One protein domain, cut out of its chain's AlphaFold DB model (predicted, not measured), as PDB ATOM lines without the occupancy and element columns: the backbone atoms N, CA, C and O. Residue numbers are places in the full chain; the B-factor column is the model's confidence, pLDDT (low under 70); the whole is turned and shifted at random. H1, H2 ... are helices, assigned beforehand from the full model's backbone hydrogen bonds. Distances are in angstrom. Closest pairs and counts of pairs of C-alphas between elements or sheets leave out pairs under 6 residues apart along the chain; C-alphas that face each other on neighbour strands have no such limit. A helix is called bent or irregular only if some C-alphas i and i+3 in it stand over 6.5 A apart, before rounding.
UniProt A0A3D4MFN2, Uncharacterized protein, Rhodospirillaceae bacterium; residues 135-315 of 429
ATOM      1  N   SER A 135     215.445 176.050 115.282       74.25
ATOM      2  CA  SER A 135     216.243 177.193 115.738       74.25
ATOM      3  C   SER A 135     217.086 177.815 114.615       74.25
ATOM      4  O   SER A 135     217.096 179.034 114.438       74.25
ATOM      5  N   ASP A 136     217.709 176.987 113.773       73.38
ATOM      6  CA  ASP A 136     218.486 177.432 112.612       73.38
ATOM      7  C   ASP A 136     217.624 178.137 111.557       73.38
ATOM      8  O   ASP A 136     218.065 179.100 110.921       73.38
ATOM      9  N   PHE A 137     216.396 177.660 111.337       71.25
ATOM     10  CA  PHE A 137     215.466 178.301 110.409       71.25
ATOM     11  C   PHE A 137     214.964 179.623 110.987       71.25
ATOM     12  O   PHE A 137     215.012 180.642 110.303       71.25
ATOM     13  N   GLU A 138     214.562 179.627 112.258       77.94
ATOM     14  CA  GLU A 138     214.177 180.827 112.998       77.94
ATOM     15  C   GLU A 138     215.257 181.906 112.906       77.94
ATOM     16  O   GLU A 138     214.968 183.039 112.521       77.94
ATOM     17  N   ALA A 139     216.514 181.545 113.177       79.62
ATOM     18  CA  ALA A 139     217.651 182.451 113.085       79.62
ATOM     19  C   ALA A 139     217.847 182.994 111.661       79.62
ATOM     20  O   ALA A 139     218.090 184.190 111.484       79.62
ATOM     21  N   ARG A 140     217.700 182.147 110.633       75.12
ATOM     22  CA  ARG A 140     217.789 182.568 109.225       75.12
ATOM     23  C   ARG A 140     216.671 183.529 108.834       75.12
ATOM     24  O   ARG A 140     216.960 184.519 108.169       75.12
ATOM     25  N   VAL A 141     215.429 183.274 109.244       74.62
ATOM     26  CA  VAL A 141     214.305 184.178 108.961       74.62
ATOM     27  C   VAL A 141     214.498 185.510 109.680       74.62
ATOM     28  O   VAL A 141     214.358 186.555 109.045       74.62
ATOM     29  N   LYS A 142     214.900 185.494 110.962       80.94
ATOM     30  CA  LYS A 142     215.237 186.722 111.702       80.94
ATOM     31  C   LYS A 142     216.329 187.521 110.990       80.94
ATOM     32  O   LYS A 142     216.174 188.722 110.800       80.94
ATOM     33  N   ALA A 143     217.392 186.858 110.532       78.56
ATOM     34  CA  ALA A 143     218.479 187.506 109.802       78.56
ATOM     35  C   ALA A 143     218.031 188.074 108.443       78.56
ATOM     36  O   ALA A 143     218.389 189.201 108.107       78.56
ATOM     37  N   MET A 144     217.232 187.326 107.674       71.81
ATOM     38  CA  MET A 144     216.733 187.748 106.360       71.81
ATOM     39  C   MET A 144     215.816 188.969 106.459       71.81
ATOM     40  O   MET A 144     215.941 189.898 105.666       71.81
ATOM     41  N   LEU A 145     214.918 188.975 107.447       72.38
ATOM     42  CA  LEU A 145     213.995 190.081 107.697       72.38
ATOM     43  C   LEU A 145     214.615 191.215 108.524       72.38
ATOM     44  O   LEU A 145     213.959 192.230 108.734       72.38
ATOM     45  N   GLN A 146     215.844 191.040 109.023       77.06
ATOM     46  CA  GLN A 146     216.460 191.921 110.024       77.06
ATOM     47  C   GLN A 146     215.534 192.162 111.232       77.06
ATOM     48  O   GLN A 146     215.491 193.253 111.802       77.06
ATOM     49  N   TYR A 147     214.764 191.134 111.600       79.50
ATOM     50  CA  TYR A 147     213.794 191.198 112.681       79.50
ATOM     51  C   TYR A 147     214.495 191.073 114.039       79.50
ATOM     52  O   TYR A 147     215.245 190.123 114.275       79.50
ATOM     53  N   ASP A 148     214.214 192.020 114.936       81.31
ATOM     54  CA  ASP A 148     214.705 192.046 116.316       81.31
ATOM     55  C   ASP A 148     213.530 192.239 117.282       81.31
ATOM     56  O   ASP A 148     212.876 193.289 117.292       81.31
ATOM     57  N   ASP A 149     213.295 191.232 118.126       83.06
ATOM     58  CA  ASP A 149     212.264 191.250 119.166       83.06
ATOM     59  C   ASP A 149     212.401 192.481 120.081       83.06
ATOM     60  O   ASP A 149     211.402 193.121 120.419       83.06
ATOM     61  N   LYS A 150     213.637 192.896 120.404       86.62
ATOM     62  CA  LYS A 150     213.889 194.049 121.286       86.62
ATOM     63  C   LYS A 150     213.418 195.356 120.671       86.62
ATOM     64  O   LYS A 150     212.941 196.237 121.382       86.62
ATOM     65  N   ARG A 151     213.538 195.497 119.349       83.50
ATOM     66  CA  ARG A 151     213.073 196.692 118.640       83.50
ATOM     67  C   ARG A 151     211.550 196.789 118.694       83.50
ATOM     68  O   ARG A 151     211.028 197.872 118.944       83.50
ATOM     69  N   ALA A 152     210.842 195.673 118.516       81.94
ATOM     70  CA  ALA A 152     209.383 195.642 118.619       81.94
ATOM     71  C   ALA A 152     208.899 195.999 120.037       81.94
ATOM     72  O   ALA A 152     207.973 196.796 120.189       81.94
ATOM     73  N   GLU A 153     209.562 195.486 121.077       88.12
ATOM     74  CA  GLU A 153     209.263 195.826 122.476       88.12
ATOM     75  C   GLU A 153     209.537 197.300 122.805       88.12
ATOM     76  O   GLU A 153     208.738 197.952 123.483       88.12
ATOM     77  N   GLN A 154     210.639 197.857 122.295       88.38
ATOM     78  CA  GLN A 154     210.955 199.278 122.448       88.38
ATOM     79  C   GLN A 154     209.892 200.163 121.796       88.38
ATOM     80  O   GLN A 154     209.454 201.135 122.411       88.38
ATOM     81  N   MET A 155     209.447 199.824 120.580       88.31
ATOM     82  CA  MET A 155     208.397 200.586 119.895       88.31
ATOM     83  C   MET A 155     207.053 200.483 120.619       88.31
ATOM     84  O   MET A 155     206.377 201.498 120.766       88.31
ATOM     85  N   LYS A 156     206.703 199.302 121.152       90.19
ATOM     86  CA  LYS A 156     205.523 199.143 122.012       90.19
ATOM     87  C   LYS A 156     205.603 200.047 123.240       90.19
ATOM     88  O   LYS A 156     204.660 200.766 123.537       90.19
ATOM     89  N   THR A 157     206.740 200.039 123.932       90.94
ATOM     90  CA  THR A 157     206.946 200.865 125.132       90.94
ATOM     91  C   THR A 157     206.814 202.353 124.805       90.94
ATOM     92  O   THR A 157     206.174 203.097 125.543       90.94
ATOM     93  N   LEU A 158     207.380 202.791 123.675       90.06
ATOM     94  CA  LEU A 158     207.264 204.171 123.207       90.06
ATOM     95  C   LEU A 158     205.798 204.544 122.937       90.06
ATOM     96  O   LEU A 158     205.343 205.599 123.379       90.06
ATOM     97  N   PHE A 159     205.054 203.660 122.270       88.88
ATOM     98  CA  PHE A 159     203.628 203.835 122.009       88.88
ATOM     99  C   PHE A 159     202.800 203.909 123.291       88.88
ATOM    100  O   PHE A 159     202.037 204.855 123.451       88.88
ATOM    101  N   ASP A 160     203.019 203.000 124.242       89.50
ATOM    102  CA  ASP A 160     202.305 202.995 125.523       89.50
ATOM    103  C   ASP A 160     202.514 204.310 126.306       89.50
ATOM    104  O   ASP A 160     201.628 204.748 127.039       89.50
ATOM    105  N   THR A 161     203.668 204.975 126.143       90.69
ATOM    106  CA  THR A 161     203.948 206.277 126.783       90.69
ATOM    107  C   THR A 161     203.370 207.487 126.049       90.69
ATOM    108  O   THR A 161     203.130 208.518 126.676       90.69
ATOM    109  N   MET A 162     203.176 207.394 124.732       87.56
ATOM    110  CA  MET A 162     202.721 208.497 123.877       87.56
ATOM    111  C   MET A 162     201.702 208.004 122.832       87.56
ATOM    112  O   MET A 162     201.957 208.132 121.630       87.56
ATOM    113  N   PRO A 163     200.545 207.461 123.260       79.00
ATOM    114  CA  PRO A 163     199.598 206.804 122.356       79.00
ATOM    115  C   PRO A 163     198.958 207.772 121.351       79.00
ATOM    116  O   PRO A 163     198.669 207.387 120.222       79.00
ATOM    117  N   ASP A 164     198.808 209.047 121.721       77.81
ATOM    118  CA  ASP A 164     198.203 210.077 120.864       77.81
ATOM    119  C   ASP A 164     199.172 210.636 119.804       77.81
ATOM    120  O   ASP A 164     198.789 211.443 118.952       77.81
ATOM    121  N   ASN A 165     200.453 210.245 119.836       81.94
ATOM    122  CA  ASN A 165     201.437 210.716 118.869       81.94
ATOM    123  C   ASN A 165     201.384 209.872 117.586       81.94
ATOM    124  O   ASN A 165     201.852 208.733 117.544       81.94
ATOM    125  N   ALA A 166     200.885 210.474 116.504       73.81
ATOM    126  CA  ALA A 166     200.736 209.819 115.205       73.81
ATOM    127  C   ALA A 166     202.040 209.213 114.646       73.81
ATOM    128  O   ALA A 166     202.001 208.144 114.040       73.81
ATOM    129  N   GLN A 167     203.200 209.846 114.867       77.38
ATOM    130  CA  GLN A 167     204.489 209.313 114.401       77.38
ATOM    131  C   GLN A 167     204.905 208.072 115.195       77.38
ATOM    132  O   GLN A 167     205.390 207.101 114.620       77.38
ATOM    133  N   VAL A 168     204.683 208.081 116.511       81.88
ATOM    134  CA  VAL A 168     204.967 206.932 117.383       81.88
ATOM    135  C   VAL A 168     204.027 205.765 117.063       81.88
ATOM    136  O   VAL A 168     204.482 204.628 116.952       81.88
ATOM    137  N   SER A 169     202.740 206.046 116.838       76.19
ATOM    138  CA  SER A 169     201.764 205.040 116.407       76.19
ATOM    139  C   SER A 169     202.138 204.409 115.063       76.19
ATOM    140  O   SER A 169     201.987 203.199 114.904       76.19
ATOM    141  N   ALA A 170     202.644 205.197 114.107       73.38
ATOM    142  CA  ALA A 170     203.122 204.680 112.825       73.38
ATOM    143  C   ALA A 170     204.351 203.769 112.998       73.38
ATOM    144  O   ALA A 170     204.349 202.647 112.504       73.38
ATOM    145  N   LEU A 171     205.350 204.190 113.785       79.94
ATOM    146  CA  LEU A 171     206.542 203.376 114.062       79.94
ATOM    147  C   LEU A 171     206.208 202.049 114.758       79.94
ATOM    148  O   LEU A 171     206.815 201.018 114.463       79.94
ATOM    149  N   TYR A 172     205.246 202.058 115.684       85.75
ATOM    150  CA  TYR A 172     204.797 200.833 116.338       85.75
ATOM    151  C   TYR A 172     204.019 199.921 115.382       85.75
ATOM    152  O   TYR A 172     204.251 198.710 115.381       85.75
ATOM    153  N   ARG A 173     203.175 200.491 114.510       77.62
ATOM    154  CA  ARG A 173     202.506 199.742 113.436       77.62
ATOM    155  C   ARG A 173     203.525 199.060 112.524       77.62
ATOM    156  O   ARG A 173     203.396 197.862 112.295       77.62
ATOM    157  N   ASP A 174     204.561 199.762 112.074       76.44
ATOM    158  CA  ASP A 174     205.611 199.184 111.219       76.44
ATOM    159  C   ASP A 174     206.324 198.015 111.918       76.44
ATOM    160  O   ASP A 174     206.518 196.948 111.335       76.44
ATOM    161  N   ALA A 175     206.656 198.170 113.204       82.81
ATOM    162  CA  ALA A 175     207.302 197.116 113.986       82.81
ATOM    163  C   ALA A 175     206.414 195.867 114.156       82.81
ATOM    164  O   ALA A 175     206.900 194.737 114.054       82.81
ATOM    165  N   LEU A 176     205.113 196.053 114.395       81.81
ATOM    166  CA  LEU A 176     204.148 194.951 114.446       81.81
ATOM    167  C   LEU A 176     203.985 194.271 113.091       81.81
ATOM    168  O   LEU A 176     203.823 193.056 113.022       81.81
ATOM    169  N   THR A 177     204.068 195.036 112.015       74.00
ATOM    170  CA  THR A 177     203.912 194.511 110.666       74.00
ATOM    171  C   THR A 177     205.116 193.654 110.257       74.00
ATOM    172  O   THR A 177     204.950 192.515 109.821       74.00
ATOM    173  N   GLN A 178     206.337 194.100 110.568       73.44
ATOM    174  CA  GLN A 178     207.540 193.266 110.446       73.44
ATOM    175  C   GLN A 178     207.438 191.980 111.279       73.44
ATOM    176  O   GLN A 178     207.812 190.901 110.812       73.44
ATOM    177  N   LYS A 179     206.884 192.071 112.499       84.50
ATOM    178  CA  LYS A 179     206.618 190.900 113.344       84.50
ATOM    179  C   LYS A 179     205.593 189.952 112.711       84.50
ATOM    180  O   LYS A 179     205.771 188.741 112.793       84.50
ATOM    181  N   LEU A 180     204.552 190.472 112.061       78.31
ATOM    182  CA  LEU A 180     203.548 189.665 111.364       78.31
ATOM    183  C   LEU A 180     204.163 188.877 110.197       78.31
ATOM    184  O   LEU A 180     203.897 187.682 110.057       78.31
ATOM    185  N   VAL A 181     205.017 189.518 109.395       70.25
ATOM    186  CA  VAL A 181     205.744 188.856 108.296       70.25
ATOM    187  C   VAL A 181     206.671 187.767 108.844       70.25
ATOM    188  O   VAL A 181     206.671 186.645 108.337       70.25
ATOM    189  N   TYR A 182     207.408 188.067 109.920       80.19
ATOM    190  CA  TYR A 182     208.237 187.084 110.621       80.19
ATOM    191  C   TYR A 182     207.426 185.868 111.084       80.19
ATOM    192  O   TYR A 182     207.798 184.735 110.782       80.19
ATOM    193  N   LEU A 183     206.296 186.091 111.759       81.50
ATOM    194  CA  LEU A 183     205.431 185.022 112.262       81.50
ATOM    195  C   LEU A 183     204.770 184.218 111.137       81.50
ATOM    196  O   LEU A 183     204.572 183.022 111.302       81.50
ATOM    197  N   THR A 184     204.479 184.836 109.992       76.50
ATOM    198  CA  THR A 184     203.935 184.133 108.817       76.50
ATOM    199  C   THR A 184     204.953 183.148 108.245       76.50
ATOM    200  O   THR A 184     204.642 181.977 108.060       76.50
ATOM    201  N   LEU A 185     206.205 183.580 108.056       75.50
ATOM    202  CA  LEU A 185     207.278 182.676 107.622       75.50
ATOM    203  C   LEU A 185     207.588 181.602 108.671       75.50
ATOM    204  O   LEU A 185     207.992 180.488 108.333       75.50
ATOM    205  N   LEU A 186     207.426 181.937 109.952       82.75
ATOM    206  CA  LEU A 186     207.632 180.987 111.031       82.75
ATOM    207  C   LEU A 186     206.528 179.929 111.095       82.75
ATOM    208  O   LEU A 186     206.820 178.770 111.375       82.75
ATOM    209  N   GLU A 187     205.284 180.309 110.806       79.62
ATOM    210  CA  GLU A 187     204.152 179.390 110.726       79.62
ATOM    211  C   GLU A 187     204.402 178.334 109.642       79.62
ATOM    212  O   GLU A 187     204.266 177.142 109.914       79.62
ATOM    213  N   ASP A 188     204.884 178.737 108.462       75.19
ATOM    214  CA  ASP A 188     205.266 177.811 107.388       75.19
ATOM    215  C   ASP A 188     206.330 176.798 107.840       75.19
ATOM    216  O   ASP A 188     206.228 175.598 107.567       75.19
ATOM    217  N   ALA A 189     207.342 177.249 108.586       77.75
ATOM    218  CA  ALA A 189     208.338 176.348 109.162       77.75
ATOM    219  C   ALA A 189     207.792 175.465 110.281       77.75
ATOM    220  O   ALA A 189     208.208 174.310 110.397       77.75
ATOM    221  N   ALA A 190     206.869 175.972 111.096       81.25
ATOM    222  CA  ALA A 190     206.195 175.185 112.117       81.25
ATOM    223  C   ALA A 190     205.397 174.041 111.469       81.25
ATOM    224  O   ALA A 190     205.473 172.899 111.927       81.25
ATOM    225  N   TRP A 191     204.720 174.307 110.347       81.12
ATOM    226  CA  TRP A 191     204.051 173.284 109.538       81.12
ATOM    227  C   TRP A 191     205.030 172.290 108.909       81.12
ATOM    228  O   TRP A 191     204.778 171.083 108.945       81.12
ATOM    229  N   ALA A 192     206.173 172.757 108.403       76.50
ATOM    230  CA  ALA A 192     207.225 171.875 107.899       76.50
ATOM    231  C   ALA A 192     207.787 170.960 109.000       76.50
ATOM    232  O   ALA A 192     207.947 169.760 108.779       76.50
ATOM    233  N   LYS A 193     208.005 171.488 110.212       76.25
ATOM    234  CA  LYS A 193     208.420 170.712 111.396       76.25
ATOM    235  C   LYS A 193     207.386 169.645 111.756       76.25
ATOM    236  O   LYS A 193     207.750 168.521 112.104       76.25
ATOM    237  N   LEU A 194     206.104 169.990 111.643       79.69
ATOM    238  CA  LEU A 194     204.976 169.081 111.837       79.69
ATOM    239  C   LEU A 194     204.905 167.969 110.769       79.69
ATOM    240  O   LEU A 194     204.174 167.002 110.950       79.69
ATOM    241  N   GLY A 195     205.681 168.076 109.689       76.69
ATOM    242  CA  GLY A 195     205.782 167.088 108.615       76.69
ATOM    243  C   GLY A 195     205.150 167.543 107.300       76.69
ATOM    244  O   GLY A 195     205.299 166.853 106.298       76.69
ATOM    245  N   TYR A 196     204.481 168.695 107.249       77.31
ATOM    246  CA  TYR A 196     203.856 169.198 106.025       77.31
ATOM    247  C   TYR A 196     204.796 170.107 105.237       77.31
ATOM    248  O   TYR A 196     205.029 171.252 105.608       77.31
ATOM    249  N   MET A 197     205.267 169.640 104.085       71.06
ATOM    250  CA  MET A 197     205.989 170.470 103.120       71.06
ATOM    251  C   MET A 197     205.078 170.913 101.987       71.06
ATOM    252  O   MET A 197     204.177 170.177 101.576       71.06
ATOM    253  N   ASN A 198     205.341 172.108 101.449       62.62
ATOM    254  CA  ASN A 198     204.574 172.697 100.347       62.62
ATOM    255  C   ASN A 198     203.063 172.629 100.603       62.62
ATOM    256  O   ASN A 198     202.250 172.340  99.712       62.62
ATOM    257  N   ARG A 199     202.669 172.856 101.859       66.69
ATOM    258  CA  ARG A 199     201.282 173.132 102.173       66.69
ATOM    259  C   ARG A 199     200.969 174.466 101.504       66.69
ATOM    260  O   ARG A 199     201.259 175.520 102.044       66.69
ATOM    261  N   LYS A 200     200.383 174.420 100.302       53.06
ATOM    262  CA  LYS A 200     199.509 175.517  99.885       53.06
ATOM    263  C   LYS A 200     198.516 175.683 101.020       53.06
ATOM    264  O   LYS A 200     198.077 174.649 101.528       53.06
ATOM    265  N   GLU A 201     198.205 176.911 101.416       50.28
ATOM    266  CA  GLU A 201     197.079 177.224 102.298       50.28
ATOM    267  C   GLU A 201     195.817 176.563 101.723       50.28
ATOM    268  O   GLU A 201     195.073 177.133 100.932       50.28
ATOM    269  N   LYS A 202     195.640 175.276 102.014       44.00
ATOM    270  CA  LYS A 202     194.499 174.490 101.600       44.00
ATOM    271  C   LYS A 202     193.428 174.862 102.601       44.00
ATOM    272  O   LYS A 202     193.482 174.454 103.759       44.00
ATOM    273  N   ASP A 203     192.512 175.675 102.098       37.31
ATOM    274  CA  ASP A 203     191.113 175.700 102.498       37.31
ATOM    275  C   ASP A 203     190.790 176.376 103.831       37.31
ATOM    276  O   ASP A 203     189.976 175.897 104.616       37.31
ATOM    277  N   GLY A 204     191.350 177.567 104.042       36.88
ATOM    278  CA  GLY A 204     190.832 178.491 105.049       36.88
ATOM    279  C   GLY A 204     189.760 179.456 104.543       36.88
ATOM    280  O   GLY A 204     189.010 179.987 105.355       36.88
ATOM    281  N   GLY A 205     189.673 179.739 103.239       41.41
ATOM    282  CA  GLY A 205     188.968 180.948 102.795       41.41
ATOM    283  C   GLY A 205     189.531 182.215 103.461       41.41
ATOM    284  O   GLY A 205     190.478 182.164 104.242       41.41
ATOM    285  N   VAL A 206     188.948 183.367 103.150       40.75
ATOM    286  CA  VAL A 206     189.336 184.632 103.788       40.75
ATOM    287  C   VAL A 206     189.006 184.556 105.284       40.75
ATOM    288  O   VAL A 206     187.864 184.244 105.643       40.75
ATOM    289  N   ILE A 207     189.979 184.810 106.162       43.88
ATOM    290  CA  ILE A 207     189.721 184.921 107.604       43.88
ATOM    291  C   ILE A 207     189.028 186.267 107.830       43.88
ATOM    292  O   ILE A 207     189.637 187.328 107.731       43.88
ATOM    293  N   LEU A 208     187.722 186.223 108.097       44.09
ATOM    294  CA  LEU A 208     186.910 187.426 108.310       44.09
ATOM    295  C   LEU A 208     187.043 187.981 109.736       44.09
ATOM    296  O   LEU A 208     186.788 189.162 109.952       44.09
ATOM    297  N   ARG A 209     187.403 187.128 110.707       52.28
ATOM    298  CA  ARG A 209     187.504 187.455 112.137       52.28
ATOM    299  C   ARG A 209     188.659 186.701 112.785       52.28
ATOM    300  O   ARG A 209     188.832 185.507 112.538       52.28
ATOM    301  N   THR A 210     189.410 187.382 113.646       59.88
ATOM    302  CA  THR A 210     190.524 186.802 114.415       59.88
ATOM    303  C   THR A 210     190.051 185.654 115.319       59.88
ATOM    304  O   THR A 210     190.691 184.606 115.391       59.88
ATOM    305  N   GLU A 211     188.858 185.778 115.899       64.88
ATOM    306  CA  GLU A 211     188.238 184.780 116.785       64.88
ATOM    307  C   GLU A 211     188.039 183.392 116.141       64.88
ATOM    308  O   GLU A 211     188.088 182.371 116.830       64.88
ATOM    309  N   ASP A 212     187.876 183.328 114.815       66.75
ATOM    310  CA  ASP A 212     187.638 182.076 114.088       66.75
ATOM    311  C   ASP A 212     188.932 181.320 113.740       66.75
ATOM    312  O   ASP A 212     188.885 180.143 113.363       66.75
ATOM    313  N   TYR A 213     190.096 181.967 113.850       70.75
ATOM    314  CA  TYR A 213     191.367 181.417 113.373       70.75
ATOM    315  C   TYR A 213     191.845 180.219 114.206       70.75
ATOM    316  O   TYR A 213     192.116 179.154 113.648       70.75
ATOM    317  N   MET A 214     191.882 180.345 115.538       79.62
ATOM    318  CA  MET A 214     192.355 179.263 116.419       79.62
ATOM    319  C   MET A 214     191.461 178.010 116.375       79.62
ATOM    320  O   MET A 214     192.001 176.923 116.171       79.62
ATOM    321  N   PRO A 215     190.116 178.101 116.460       80.50
ATOM    322  CA  PRO A 215     189.254 176.921 116.348       80.50
ATOM    323  C   PRO A 215     189.374 176.194 115.000       80.50
ATOM    324  O   PRO A 215     189.254 174.969 114.932       80.50
ATOM    325  N   ARG A 216     189.602 176.935 113.907       77.06
ATOM    326  CA  ARG A 216     189.840 176.356 112.574       77.06
ATOM    327  C   ARG A 216     191.192 175.660 112.487       77.06
ATOM    328  O   ARG A 216     191.280 174.580 111.901       77.06
ATOM    329  N   LEU A 217     192.225 176.267 113.065       82.19
ATOM    330  CA  LEU A 217     193.549 175.670 113.163       82.19
ATOM    331  C   LEU A 217     193.498 174.357 113.948       82.19
ATOM    332  O   LEU A 217     193.976 173.340 113.453       82.19
ATOM    333  N   ASP A 218     192.873 174.363 115.126       85.06
ATOM    334  CA  ASP A 218     192.750 173.173 115.968       85.06
ATOM    335  C   ASP A 218     192.016 172.047 115.244       85.06
ATOM    336  O   ASP A 218     192.530 170.933 115.169       85.06
ATOM    337  N   ARG A 219     190.890 172.358 114.592       83.69
ATOM    338  CA  ARG A 219     190.167 171.384 113.766       83.69
ATOM    339  C   ARG A 219     191.041 170.816 112.651       83.69
ATOM    340  O   ARG A 219     191.023 169.618 112.401       83.69
ATOM    341  N   THR A 220     191.820 171.666 111.989       82.75
ATOM    342  CA  THR A 220     192.719 171.243 110.912       82.75
ATOM    343  C   THR A 220     193.806 170.304 111.436       82.75
ATOM    344  O   THR A 220     194.098 169.297 110.799       82.75
ATOM    345  N   LEU A 221     194.394 170.611 112.595       86.00
ATOM    346  CA  LEU A 221     195.401 169.772 113.246       86.00
ATOM    347  C   LEU A 221     194.814 168.421 113.679       86.00
ATOM    348  O   LEU A 221     195.461 167.390 113.504       86.00
ATOM    349  N   GLU A 222     193.589 168.409 114.201       85.69
ATOM    350  CA  GLU A 222     192.874 167.183 114.574       85.69
ATOM    351  C   GLU A 222     192.541 166.318 113.352       85.69
ATOM    352  O   GLU A 222     192.804 165.113 113.347       85.69
ATOM    353  N   GLU A 223     192.008 166.924 112.289       83.69
ATOM    354  CA  GLU A 223     191.687 166.223 111.045       83.69
ATOM    355  C   GLU A 223     192.944 165.655 110.373       83.69
ATOM    356  O   GLU A 223     192.934 164.501 109.935       83.69
ATOM    357  N   ALA A 224     194.031 166.429 110.352       81.56
ATOM    358  CA  ALA A 224     195.349 166.006 109.890       81.56
ATOM    359  C   ALA A 224     195.867 164.792 110.679       81.56
ATOM    360  O   ALA A 224     196.233 163.770 110.092       81.56
ATOM    361  N   ALA A 225     195.840 164.862 112.013       83.31
ATOM    362  CA  ALA A 225     196.295 163.770 112.869       83.31
ATOM    363  C   ALA A 225     195.469 162.484 112.679       83.31
ATOM    364  O   ALA A 225     196.013 161.377 112.728       83.31
ATOM    365  N   ALA A 226     194.161 162.624 112.449       83.81
ATOM    366  CA  ALA A 226     193.245 161.500 112.296       83.81
ATOM    367  C   ALA A 226     193.291 160.853 110.902       83.81
ATOM    368  O   ALA A 226     193.132 159.637 110.797       83.81
ATOM    369  N   LYS A 227     193.475 161.638 109.833       85.69
ATOM    370  CA  LYS A 227     193.366 161.153 108.443       85.69
ATOM    371  C   LYS A 227     194.710 161.015 107.746       85.69
ATOM    372  O   LYS A 227     194.966 159.988 107.117       85.69
ATOM    373  N   ASP A 228     195.563 162.026 107.856       84.75
ATOM    374  CA  ASP A 228     196.765 162.114 107.030       84.75
ATOM    375  C   ASP A 228     197.876 161.215 107.572       84.75
ATOM    376  O   ASP A 228     198.523 160.520 106.788       84.75
ATOM    377  N   ILE A 229     198.050 161.146 108.901       85.19
ATOM    378  CA  ILE A 229     199.080 160.294 109.522       85.19
ATOM    379  C   ILE A 229     198.870 158.813 109.177       85.19
ATOM    380  O   ILE A 229     199.802 158.216 108.629       85.19
ATOM    381  N   PRO A 230     197.696 158.192 109.430       86.75
ATOM    382  CA  PRO A 230     197.518 156.773 109.130       86.75
ATOM    383  C   PRO A 230     197.693 156.478 107.640       86.75
ATOM    384  O   PRO A 230     198.433 155.569 107.272       86.75
ATOM    385  N   ALA A 231     197.086 157.298 106.776       85.62
ATOM    386  CA  ALA A 231     197.166 157.115 105.331       85.62
ATOM    387  C   ALA A 231     198.603 157.248 104.803       85.62
ATOM    388  O   ALA A 231     199.013 156.503 103.910       85.62
ATOM    389  N   ALA A 232     199.383 158.190 105.336       81.81
ATOM    390  CA  ALA A 232     200.763 158.386 104.923       81.81
ATOM    391  C   ALA A 232     201.673 157.258 105.437       81.81
ATOM    392  O   ALA A 232     202.450 156.712 104.652       81.81
ATOM    393  N   VAL A 233     201.537 156.841 106.701       83.31
ATOM    394  CA  VAL A 233     202.291 155.698 107.251       83.31
ATOM    395  C   VAL A 233     201.994 154.420 106.467       83.31
ATOM    396  O   VAL A 233     202.925 153.707 106.094       83.31
ATOM    397  N   GLU A 234     200.731 154.158 106.123       82.81
ATOM    398  CA  GLU A 234     200.356 153.008 105.293       82.81
ATOM    399  C   GLU A 234     200.953 153.088 103.881       82.81
ATOM    400  O   GLU A 234     201.504 152.101 103.389       82.81
ATOM    401  N   LYS A 235     200.911 154.257 103.227       80.31
ATOM    402  CA  LYS A 235     201.532 154.449 101.902       80.31
ATOM    403  C   LYS A 235     203.032 154.176 101.929       80.31
ATOM    404  O   LYS A 235     203.527 153.451 101.065       80.31
ATOM    405  N   HIS A 236     203.741 154.722 102.912       78.06
ATOM    406  CA  HIS A 236     205.171 154.478 103.045       78.06
ATOM    407  C   HIS A 236     205.479 153.022 103.421       78.06
ATOM    408  O   HIS A 236     206.423 152.445 102.889       78.06
ATOM    409  N   GLY A 237     204.685 152.403 104.296       75.12
ATOM    410  CA  GLY A 237     204.826 150.993 104.655       75.12
ATOM    411  C   GLY A 237     204.612 150.052 103.474       75.12
ATOM    412  O   GLY A 237     205.365 149.099 103.294       75.12
ATOM    413  N   ASN A 238     203.645 150.361 102.609       76.38
ATOM    414  CA  ASN A 238     203.448 149.644 101.353       76.38
ATOM    415  C   ASN A 238     204.658 149.816 100.422       76.38
ATOM    416  O   ASN A 238     205.143 148.826  99.887       76.38
ATOM    417  N   ALA A 239     205.204 151.027 100.278       75.88
ATOM    418  CA  ALA A 239     206.422 151.251  99.493       75.88
ATOM    419  C   ALA A 239     207.652 150.516 100.072       75.88
ATOM    420  O   ALA A 239     208.470 149.975  99.329       75.88
ATOM    421  N   ALA A 240     207.756 150.427 101.399       71.88
ATOM    422  CA  ALA A 240     208.779 149.638 102.080       71.88
ATOM    423  C   ALA A 240     208.596 148.128 101.840       71.88
ATOM    424  O   ALA A 240     209.563 147.440 101.528       71.88
ATOM    425  N   ARG A 241     207.355 147.618 101.881       69.06
ATOM    426  CA  ARG A 241     207.025 146.216 101.554       69.06
ATOM    427  C   ARG A 241     207.423 145.844 100.124       69.06
ATOM    428  O   ARG A 241     207.821 144.714  99.870       69.06
ATOM    429  N   LEU A 242     207.316 146.791  99.196       69.69
ATOM    430  CA  LEU A 242     207.757 146.615  97.813       69.69
ATOM    431  C   LEU A 242     209.285 146.612  97.671       69.69
ATOM    432  O   LEU A 242     209.781 146.236  96.619       69.69
ATOM    433  N   GLY A 243     210.036 147.032  98.694       64.62
ATOM    434  CA  GLY A 243     211.490 147.171  98.624       64.62
ATOM    435  C   GLY A 243     211.956 148.337  97.746       64.62
ATOM    436  O   GLY A 243     213.091 148.309  97.276       64.62
ATOM    437  N   ILE A 244     211.088 149.329  97.499       71.50
ATOM    438  CA  ILE A 244     211.412 150.542  96.721       71.50
ATOM    439  C   ILE A 244     211.700 151.761  97.601       71.50
ATOM    440  O   ILE A 244     212.460 152.634  97.200       71.50
ATOM    441  N   ALA A 245     211.138 151.837  98.809       65.88
ATOM    442  CA  ALA A 245     211.463 152.921  99.730       65.88
ATOM    443  C   ALA A 245     212.824 152.680 100.406       65.88
ATOM    444  O   ALA A 245     213.054 151.613 100.976       65.88
ATOM    445  N   SER A 246     213.695 153.694 100.405       54.69
ATOM    446  CA  SER A 246     214.936 153.719 101.180       54.69
ATOM    447  C   SER A 246     214.621 153.791 102.681       54.69
ATOM    448  O   SER A 246     214.418 154.861 103.244       54.69
ATOM    449  N   ILE A 247     214.461 152.619 103.288       51.53
ATOM    450  CA  ILE A 247     214.936 152.245 104.626       51.53
ATOM    451  C   ILE A 247     214.920 153.385 105.671       51.53
ATOM    452  O   ILE A 247     215.944 153.965 105.995       51.53
ATOM    453  N   ARG A 248     213.742 153.673 106.237       51.12
ATOM    454  CA  ARG A 248     213.625 154.265 107.591       51.12
ATOM    455  C   ARG A 248     212.491 153.644 108.394       51.12
ATOM    456  O   ARG A 248     212.638 153.381 109.577       51.12
ATOM    457  N   LEU A 249     211.368 153.325 107.744       51.72
ATOM    458  CA  LEU A 249     210.280 152.574 108.385       51.72
ATOM    459  C   LEU A 249     210.727 151.178 108.817       51.72
ATOM    460  O   LEU A 249     210.446 150.788 109.938       51.72
ATOM    461  N   ILE A 250     211.467 150.457 107.970       47.91
ATOM    462  CA  ILE A 250     211.943 149.097 108.272       47.91
ATOM    463  C   ILE A 250     212.943 149.098 109.442       47.91
ATOM    464  O   ILE A 250     212.824 148.256 110.330       47.91
ATOM    465  N   GLU A 251     213.846 150.082 109.507       50.12
ATOM    466  CA  GLU A 251     214.738 150.304 110.657       50.12
ATOM    467  C   GLU A 251     213.951 150.678 111.927       50.12
ATOM    468  O   GLU A 251     214.169 150.095 112.988       50.12
ATOM    469  N   ALA A 252     212.956 151.567 111.820       47.84
ATOM    470  CA  ALA A 252     212.073 151.937 112.931       47.84
ATOM    471  C   ALA A 252     211.187 150.772 113.428       47.84
ATOM    472  O   ALA A 252     210.746 150.774 114.578       47.84
ATOM    473  N   PHE A 253     210.931 149.766 112.585       50.19
ATOM    474  CA  PHE A 253     210.166 148.566 112.931       50.19
ATOM    475  C   PHE A 253     210.992 147.487 113.638       50.19
ATOM    476  O   PHE A 253     210.409 146.507 114.109       50.19
ATOM    477  N   ASN A 254     212.315 147.650 113.749       46.16
ATOM    478  CA  ASN A 254     213.165 146.680 114.426       46.16
ATOM    479  C   ASN A 254     214.350 147.334 115.167       46.16
ATOM    480  O   ASN A 254     215.489 147.235 114.714       46.16
ATOM    481  N   PRO A 255     214.134 147.922 116.360       41.88
ATOM    482  CA  PRO A 255     215.222 148.486 117.165       41.88
ATOM    483  C   PRO A 255     216.234 147.436 117.676       41.88
ATOM    484  O   PRO A 255     217.246 147.802 118.260       41.88
ATOM    485  N   ALA A 256     215.991 146.133 117.470       38.66
ATOM    486  CA  ALA A 256     216.931 145.054 117.794       38.66
ATOM    487  C   ALA A 256     217.846 144.648 116.612       38.66
ATOM    488  O   ALA A 256     218.680 143.747 116.759       38.66
ATOM    489  N   ALA A 257     217.700 145.288 115.442       40.69
ATOM    490  CA  ALA A 257     218.409 144.938 114.207       40.69
ATOM    491  C   ALA A 257     219.928 145.184 114.236       40.69
ATOM    492  O   ALA A 257     220.626 144.644 113.384       40.69
ATOM    493  N   ASP A 258     220.465 145.858 115.256       39.84
ATOM    494  CA  ASP A 258     221.919 145.985 115.465       39.84
ATOM    495  C   ASP A 258     222.628 144.636 115.725       39.84
ATOM    496  O   ASP A 258     223.854 144.578 115.806       39.84
ATOM    497  N   SER A 259     221.883 143.530 115.857       36.72
ATOM    498  CA  SER A 259     222.431 142.214 116.221       36.72
ATOM    499  C   SER A 259     222.002 141.028 115.341       36.72
ATOM    500  O   SER A 259     222.443 139.905 115.593       36.72
ATOM    501  N   ALA A 260     221.209 141.239 114.284       36.53
ATOM    502  CA  ALA A 260     220.805 140.182 113.347       36.53
ATOM    503  C   ALA A 260     221.291 140.494 111.919       36.53
ATOM    504  O   ALA A 260     221.336 141.663 111.545       36.53
ATOM    505  N   PRO A 261     221.629 139.489 111.083       41.19
ATOM    506  CA  PRO A 261     221.950 139.740 109.679       41.19
ATOM    507  C   PRO A 261     220.765 140.449 109.006       41.19
ATOM    508  O   PRO A 261     219.664 139.886 108.984       41.19
ATOM    509  N   ALA A 262     220.994 141.657 108.475       46.41
ATOM    510  CA  ALA A 262     219.973 142.542 107.898       46.41
ATOM    511  C   ALA A 262     219.020 141.816 106.922       46.41
ATOM    512  O   ALA A 262     217.805 141.989 106.985       46.41
ATOM    513  N   ASP A 263     219.550 140.876 106.134       44.47
ATOM    514  CA  ASP A 263     218.796 140.096 105.142       44.47
ATOM    515  C   ASP A 263     217.728 139.143 105.723       44.47
ATOM    516  O   ASP A 263     216.834 138.696 104.997       44.47
ATOM    517  N   SER A 264     217.804 138.793 107.012       43.16
ATOM    518  CA  SER A 264     216.922 137.791 107.641       43.16
ATOM    519  C   SER A 264     215.701 138.395 108.344       43.16
ATOM    520  O   SER A 264     214.614 137.823 108.273       43.16
ATOM    521  N   ALA A 265     215.839 139.578 108.951       45.75
ATOM    522  CA  ALA A 265     214.751 140.241 109.672       45.75
ATOM    523  C   ALA A 265     213.855 141.093 108.750       45.75
ATOM    524  O   ALA A 265     212.632 141.083 108.914       45.75
ATOM    525  N   GLU A 266     214.425 141.761 107.734       45.81
ATOM    526  CA  GLU A 266     213.644 142.503 106.728       45.81
ATOM    527  C   GLU A 266     212.731 141.565 105.928       45.81
ATOM    528  O   GLU A 266     211.562 141.868 105.686       45.81
ATOM    529  N   ASN A 267     213.227 140.371 105.585       46.16
ATOM    530  CA  ASN A 267     212.464 139.377 104.833       46.16
ATOM    531  C   ASN A 267     211.274 138.799 105.620       46.16
ATOM    532  O   ASN A 267     210.282 138.436 104.998       46.16
ATOM    533  N   GLU A 268     211.324 138.696 106.953       47.78
ATOM    534  CA  GLU A 268     210.218 138.120 107.737       47.78
ATOM    535  C   GLU A 268     209.085 139.115 108.038       47.78
ATOM    536  O   GLU A 268     207.917 138.718 108.068       47.78
ATOM    537  N   ILE A 269     209.396 140.399 108.250       50.09
ATOM    538  CA  ILE A 269     208.381 141.442 108.501       50.09
ATOM    539  C   ILE A 269     207.646 141.792 107.200       50.09
ATOM    540  O   ILE A 269     206.423 141.921 107.197       50.09
ATOM    541  N   VAL A 270     208.370 141.853 106.077       52.56
ATOM    542  CA  VAL A 270     207.803 142.113 104.742       52.56
ATOM    543  C   VAL A 270     206.925 140.950 104.250       52.56
ATOM    544  O   VAL A 270     205.945 141.183 103.541       52.56
ATOM    545  N   LYS A 271     207.222 139.706 104.657       53.91
ATOM    546  CA  LYS A 271     206.483 138.496 104.236       53.91
ATOM    547  C   LYS A 271     205.340 138.081 105.168       53.91
ATOM    548  O   LYS A 271     204.547 137.225 104.786       53.91
ATOM    549  N   SER A 272     205.220 138.666 106.365       64.50
ATOM    550  CA  SER A 272     204.141 138.359 107.316       64.50
ATOM    551  C   SER A 272     203.149 139.527 107.438       64.50
ATOM    552  O   SER A 272     203.454 140.519 108.103       64.50
ATOM    553  N   PRO A 273     201.928 139.414 106.869       66.00
ATOM    554  CA  PRO A 273     200.918 140.474 106.930       66.00
ATOM    555  C   PRO A 273     200.571 140.926 108.355       66.00
ATOM    556  O   PRO A 273     200.326 142.106 108.586       66.00
ATOM    557  N   ALA A 274     200.583 139.999 109.320       71.69
ATOM    558  CA  ALA A 274     200.284 140.297 110.719       71.69
ATOM    559  C   ALA A 274     201.388 141.136 111.383       71.69
ATOM    560  O   ALA A 274     201.084 142.121 112.052       71.69
ATOM    561  N   ARG A 275     202.665 140.791 111.153       69.69
ATOM    562  CA  ARG A 275     203.801 141.557 111.692       69.69
ATOM    563  C   ARG A 275     203.897 142.940 111.055       69.69
ATOM    564  O   ARG A 275     204.150 143.906 111.763       69.69
ATOM    565  N   LEU A 276     203.640 143.045 109.748       72.06
ATOM    566  CA  LEU A 276     203.567 144.335 109.065       72.06
ATOM    567  C   LEU A 276     202.465 145.218 109.664       72.06
ATOM    568  O   LEU A 276     202.701 146.399 109.899       72.06
ATOM    569  N   ARG A 277     201.281 144.660 109.954       77.31
ATOM    570  CA  ARG A 277     200.189 145.432 110.559       77.31
ATOM    571  C   ARG A 277     200.543 145.940 111.957       77.31
ATOM    572  O   ARG A 277     200.378 147.127 112.211       77.31
ATOM    573  N   GLU A 278     201.084 145.080 112.819       77.94
ATOM    574  CA  GLU A 278     201.523 145.479 114.166       77.94
ATOM    575  C   GLU A 278     202.587 146.587 114.112       77.94
ATOM    576  O   GLU A 278     202.557 147.542 114.890       77.94
ATOM    577  N   ALA A 279     203.522 146.474 113.169       74.69
ATOM    578  CA  ALA A 279     204.564 147.458 112.950       74.69
ATOM    579  C   ALA A 279     203.960 148.813 112.531       74.69
ATOM    580  O   ALA A 279     204.235 149.831 113.169       74.69
ATOM    581  N   LEU A 280     203.066 148.818 111.535       81.06
ATOM    582  CA  LEU A 280     202.354 150.019 111.088       81.06
ATOM    583  C   LEU A 280     201.586 150.692 112.226       81.06
ATOM    584  O   LEU A 280     201.709 151.903 112.388       81.06
ATOM    585  N   ASP A 281     200.859 149.927 113.042       84.19
ATOM    586  CA  ASP A 281     200.097 150.477 114.166       84.19
ATOM    587  C   ASP A 281     201.024 151.171 115.193       84.19
ATOM    588  O   ASP A 281     200.708 152.261 115.676       84.19
ATOM    589  N   LYS A 282     202.221 150.617 115.464       83.44
ATOM    590  CA  LYS A 282     203.243 151.271 116.312       83.44
ATOM    591  C   LYS A 282     203.782 152.561 115.689       83.44
ATOM    592  O   LYS A 282     203.933 153.557 116.398       83.44
ATOM    593  N   ALA A 283     204.057 152.570 114.382       81.50
ATOM    594  CA  ALA A 283     204.509 153.780 113.692       81.50
ATOM    595  C   ALA A 283     203.428 154.864 113.653       81.50
ATOM    596  O   ALA A 283     203.754 156.033 113.841       81.50
ATOM    597  N   ILE A 284     202.157 154.493 113.470       87.12
ATOM    598  CA  ILE A 284     201.027 155.428 113.539       87.12
ATOM    599  C   ILE A 284     200.964 156.061 114.929       87.12
ATOM    600  O   ILE A 284     200.929 157.285 115.027       87.12
ATOM    601  N   ALA A 285     201.019 155.257 115.994       85.94
ATOM    602  CA  ALA A 285     200.985 155.767 117.364       85.94
ATOM    603  C   ALA A 285     202.157 156.723 117.656       85.94
ATOM    604  O   ALA A 285     201.953 157.810 118.199       85.94
ATOM    605  N   LYS A 286     203.379 156.364 117.235       84.25
ATOM    606  CA  LYS A 286     204.568 157.218 117.395       84.25
ATOM    607  C   LYS A 286     204.452 158.518 116.598       84.25
ATOM    608  O   LYS A 286     204.691 159.594 117.142       84.25
ATOM    609  N   ALA A 287     204.031 158.432 115.338       85.38
ATOM    610  CA  ALA A 287     203.817 159.599 114.493       85.38
ATOM    611  C   ALA A 287     202.739 160.524 115.075       85.38
ATOM    612  O   ALA A 287     202.938 161.731 115.084       85.38
ATOM    613  N   GLN A 288     201.643 159.986 115.624       87.50
ATOM    614  CA  GLN A 288     200.598 160.767 116.300       87.50
ATOM    615  C   GLN A 288     201.111 161.471 117.560       87.50
ATOM    616  O   GLN A 288     200.803 162.645 117.776       87.50
ATOM    617  N   GLN A 289     201.915 160.787 118.377       85.75
ATOM    618  CA  GLN A 289     202.534 161.388 119.558       85.75
ATOM    619  C   GLN A 289     203.461 162.547 119.162       85.75
ATOM    620  O   GLN A 289     203.319 163.659 119.672       85.75
ATOM    621  N   ASN A 290     204.366 162.311 118.210       83.56
ATOM    622  CA  ASN A 290     205.296 163.328 117.724       83.56
ATOM    623  C   ASN A 290     204.576 164.482 117.023       83.56
ATOM    624  O   ASN A 290     204.933 165.642 117.221       83.56
ATOM    625  N   PHE A 291     203.530 164.188 116.254       87.25
ATOM    626  CA  PHE A 291     202.681 165.198 115.638       87.25
ATOM    627  C   PHE A 291     202.020 166.081 116.694       87.25
ATOM    628  O   PHE A 291     202.068 167.299 116.584       87.25
ATOM    629  N   THR A 292     201.463 165.488 117.752       85.50
ATOM    630  CA  THR A 292     200.806 166.233 118.836       85.50
ATOM    631  C   THR A 292     201.778 167.190 119.524       85.50
ATOM    632  O   THR A 292     201.461 168.367 119.670       85.50
ATOM    633  N   LEU A 293     202.985 166.714 119.856       83.06
ATOM    634  CA  LEU A 293     204.045 167.538 120.451       83.06
ATOM    635  C   LEU A 293     204.461 168.693 119.530       83.06
ATOM    636  O   LEU A 293     204.630 169.826 119.967       83.06
ATOM    637  N   ARG A 294     204.615 168.429 118.230       84.56
ATOM    638  CA  ARG A 294     205.024 169.452 117.255       84.56
ATOM    639  C   ARG A 294     203.890 170.425 116.913       84.56
ATOM    640  O   ARG A 294     204.162 171.576 116.584       84.56
ATOM    641  N   ALA A 295     202.632 169.998 117.019       86.69
ATOM    642  CA  ALA A 295     201.457 170.826 116.764       86.69
ATOM    643  C   ALA A 295     201.292 171.947 117.801       86.69
ATOM    644  O   ALA A 295     200.727 172.990 117.481       86.69
ATOM    645  N   GLU A 296     201.804 171.776 119.025       85.75
ATOM    646  CA  GLU A 296     201.849 172.855 120.026       85.75
ATOM    647  C   GLU A 296     202.641 174.062 119.522       85.75
ATOM    648  O   GLU A 296     202.180 175.192 119.643       85.75
ATOM    649  N   TYR A 297     203.763 173.823 118.843       85.25
ATOM    650  CA  TYR A 297     204.566 174.898 118.269       85.25
ATOM    651  C   TYR A 297     203.813 175.670 117.172       85.25
ATOM    652  O   TYR A 297     203.847 176.898 117.147       85.25
ATOM    653  N   VAL A 298     203.058 174.973 116.313       85.25
ATOM    654  CA  VAL A 298     202.173 175.620 115.323       85.25
ATOM    655  C   VAL A 298     201.130 176.496 116.022       85.25
ATOM    656  O   VAL A 298     200.930 177.645 115.632       85.25
ATOM    657  N   ARG A 299     200.495 175.984 117.086       86.44
ATOM    658  CA  ARG A 299     199.517 176.747 117.878       86.44
ATOM    659  C   ARG A 299     200.137 177.977 118.529       86.44
ATOM    660  O   ARG A 299     199.498 179.023 118.560       86.44
ATOM    661  N   ASP A 300     201.358 177.878 119.035       88.62
ATOM    662  CA  ASP A 300     202.030 178.998 119.691       88.62
ATOM    663  C   ASP A 300     202.396 180.110 118.708       88.62
ATOM    664  O   ASP A 300     202.174 181.287 119.006       88.62
ATOM    665  N   VAL A 301     202.882 179.762 117.513       85.12
ATOM    666  CA  VAL A 301     203.125 180.744 116.444       85.12
ATOM    667  C   VAL A 301     201.810 181.386 115.995       85.12
ATOM    668  O   VAL A 301     201.727 182.610 115.899       85.12
ATOM    669  N   ALA A 302     200.758 180.586 115.810       82.19
ATOM    670  CA  ALA A 302     199.429 181.066 115.445       82.19
ATOM    671  C   ALA A 302     198.835 182.029 116.489       82.19
ATOM    672  O   ALA A 302     198.315 183.084 116.127       82.19
ATOM    673  N   ARG A 303     198.971 181.735 117.790       86.00
ATOM    674  CA  ARG A 303     198.552 182.640 118.881       86.00
ATOM    675  C   ARG A 303     199.310 183.962 118.852       86.00
ATOM    676  O   ARG A 303     198.708 185.016 119.037       86.00
ATOM    677  N   GLN A 304     200.621 183.923 118.619       87.12
ATOM    678  CA  GLN A 304     201.422 185.141 118.498       87.12
ATOM    679  C   GLN A 304     201.003 185.966 117.281       87.12
ATOM    680  O   GLN A 304     200.878 187.186 117.387       87.12
ATOM    681  N   LYS A 305     200.752 185.305 116.143       80.25
ATOM    682  CA  LYS A 305     200.264 185.941 114.913       80.25
ATOM    683  C   LYS A 305     198.924 186.624 115.167       80.25
ATOM    684  O   LYS A 305     198.766 187.791 114.822       80.25
ATOM    685  N   LEU A 306     198.015 185.934 115.855       77.00
ATOM    686  CA  LEU A 306     196.713 186.463 116.242       77.00
ATOM    687  C   LEU A 306     196.831 187.707 117.127       77.00
ATOM    688  O   LEU A 306     196.235 188.730 116.820       77.00
ATOM    689  N   ALA A 307     197.670 187.655 118.164       82.44
ATOM    690  CA  ALA A 307     197.882 188.790 119.060       82.44
ATOM    691  C   ALA A 307     198.457 190.021 118.334       82.44
ATOM    692  O   ALA A 307     198.126 191.156 118.674       82.44
ATOM    693  N   VAL A 308     199.322 189.811 117.336       80.62
ATOM    694  CA  VAL A 308     199.851 190.892 116.490       80.62
ATOM    695  C   VAL A 308     198.772 191.441 115.563       80.62
ATOM    696  O   VAL A 308     198.673 192.657 115.426       80.62
ATOM    697  N   LEU A 309     197.953 190.575 114.962       73.50
ATOM    698  CA  LEU A 309     196.823 190.987 114.132       73.50
ATOM    699  C   LEU A 309     195.817 191.817 114.934       73.50
ATOM    700  O   LEU A 309     195.474 192.907 114.487       73.50
ATOM    701  N   ASP A 310     195.432 191.371 116.132       74.75
ATOM    702  CA  ASP A 310     194.541 192.113 117.032       74.75
ATOM    703  C   ASP A 310     195.126 193.493 117.385       74.75
ATOM    704  O   ASP A 310     194.423 194.504 117.355       74.75
ATOM    705  N   GLN A 311     196.435 193.578 117.659       78.38
ATOM    706  CA  GLN A 311     197.104 194.859 117.919       78.38
ATOM    707  C   GLN A 311     197.170 195.756 116.679       78.38
ATOM    708  O   GLN A 311     196.891 196.947 116.782       78.38
ATOM    709  N   LEU A 312     197.501 195.223 115.503       73.69
ATOM    710  CA  LEU A 312     197.550 195.999 114.259       73.69
ATOM    711  C   LEU A 312     196.183 196.572 113.908       73.69
ATOM    712  O   LEU A 312     196.072 197.765 113.641       73.69
ATOM    713  N   VAL A 313     195.153 195.735 114.008       68.88
ATOM    714  CA  VAL A 313     193.747 196.130 113.970       68.88
ATOM    715  C   VAL A 313     193.492 197.300 114.913       68.88
ATOM    716  O   VAL A 313     192.793 198.253 114.552       68.88
ATOM    717  N   THR A 314     194.073 197.261 116.121       70.25
ATOM    718  CA  THR A 314     193.857 198.344 117.072       70.25
ATOM    719  C   THR A 314     194.493 199.680 116.673       70.25
ATOM    720  O   THR A 314     194.035 200.748 117.090       70.25
ATOM    721  N   LEU A 315     195.510 199.639 115.825       70.62
ATOM    722  CA  LEU A 315     196.245 200.809 115.358       70.62
ATOM    723  C   LEU A 315     195.791 201.281 113.974       70.62
ATOM    724  O   LEU A 315     196.250 202.327 113.514       70.62
TER     725      LEU A 315
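This is residues 135 to 315 of the 429 residues of an uncharacterized protein of Rhodospirillaceae bacterium (UniProt A0A3D4MFN2). A rod built along one long helix, H7: H3 packs antiparallel on its later half, H4 packs on it toward its earlier end, and H6 turns a corner at that end, with the short H5 near H4. H1 and H2 pack on H3, on the side away from H7, and add a second layer toward the end of the rod opposite to H6. The printed part has 181 residues with seven named helices, H1 to H7 in chain order, and no named strand; the class is all helix. It is loose, with a radius of gyration of the C-alphas of 22.8 A and spans of 75 by 32 by 21 A.

H7, residues 273 to 315, and H3, residues 166 to 193, are the hubs, each touching three helices. They touch at a shallow tilt of 5 degrees, opposite ways, closest at the C-alphas of Ala 190 and Val 298, 5.2 A. H4, residues 210 to 241, touches H7 at a shallow tilt of 25 degrees, opposite ways, closest at the C-alphas of Pro 230 and Ile 284, 5.8 A. H3 and H4 are apart. H2, residues 149 to 161, forms a helical hairpin with H3, touching residues 168 to 179 of it alone; the tilt of 34 degrees is shallow, only just short of steep, and the closest C-alphas, Met 155 and Tyr 172, are 5.1 A apart. H1, residues 135 to 145, touches residues 178 to 189 of H3 alone, opposite ways at 37 degrees, only just steep; the closest C-alphas are those of Glu 138 and Leu 186, 6.8 A. The packing is mostly aligned, with three of four such pairs at a shallow tilt. H6, residues 262 to 271, and H7 touch only at the corner, and only just, with 3 pairs of C-alphas within 8 A, about perpendicular at 88 degrees; the closest are Ile 269 and Arg 275, 5.6 A. H5, residues 249 to 252, touches residues 236 to 240 of H4 alone, closest at the C-alphas of Gly 237 and Leu 249, 6.8 A. Every O i to N i+4 pair is within hydrogen-bond range in H1, H2 and H3, against 24 of 28 in H4, 4 of 6 in H6 and 37 of 39 in H7; H5 is too short for one.

H7 runs 61.1 A, from C-alpha 273 at (200.918, 140.474, 106.930) to C-alpha 315 at (196.245, 200.809, 115.358), with a kink of 26 degrees near residue 292. H4 is 45.7 A long, with a kink of 31 degrees near residue 228, and is only just irregular: C-alphas 211 and 214 are 6.9 A apart. H3 is 40.0 A long. H1 begins at C-alpha 135, (216.243, 177.193, 115.738).

The C-alphas of Asp 164 and Ser 264 are the farthest apart, 75.8 A. The printed part has no cut. The link from H3 to H4, residues 194 to 209, is long. Mean pLDDT of the printed part is 72.7; 49 residues are under 70, among them 198 to 212 and 245 to 273.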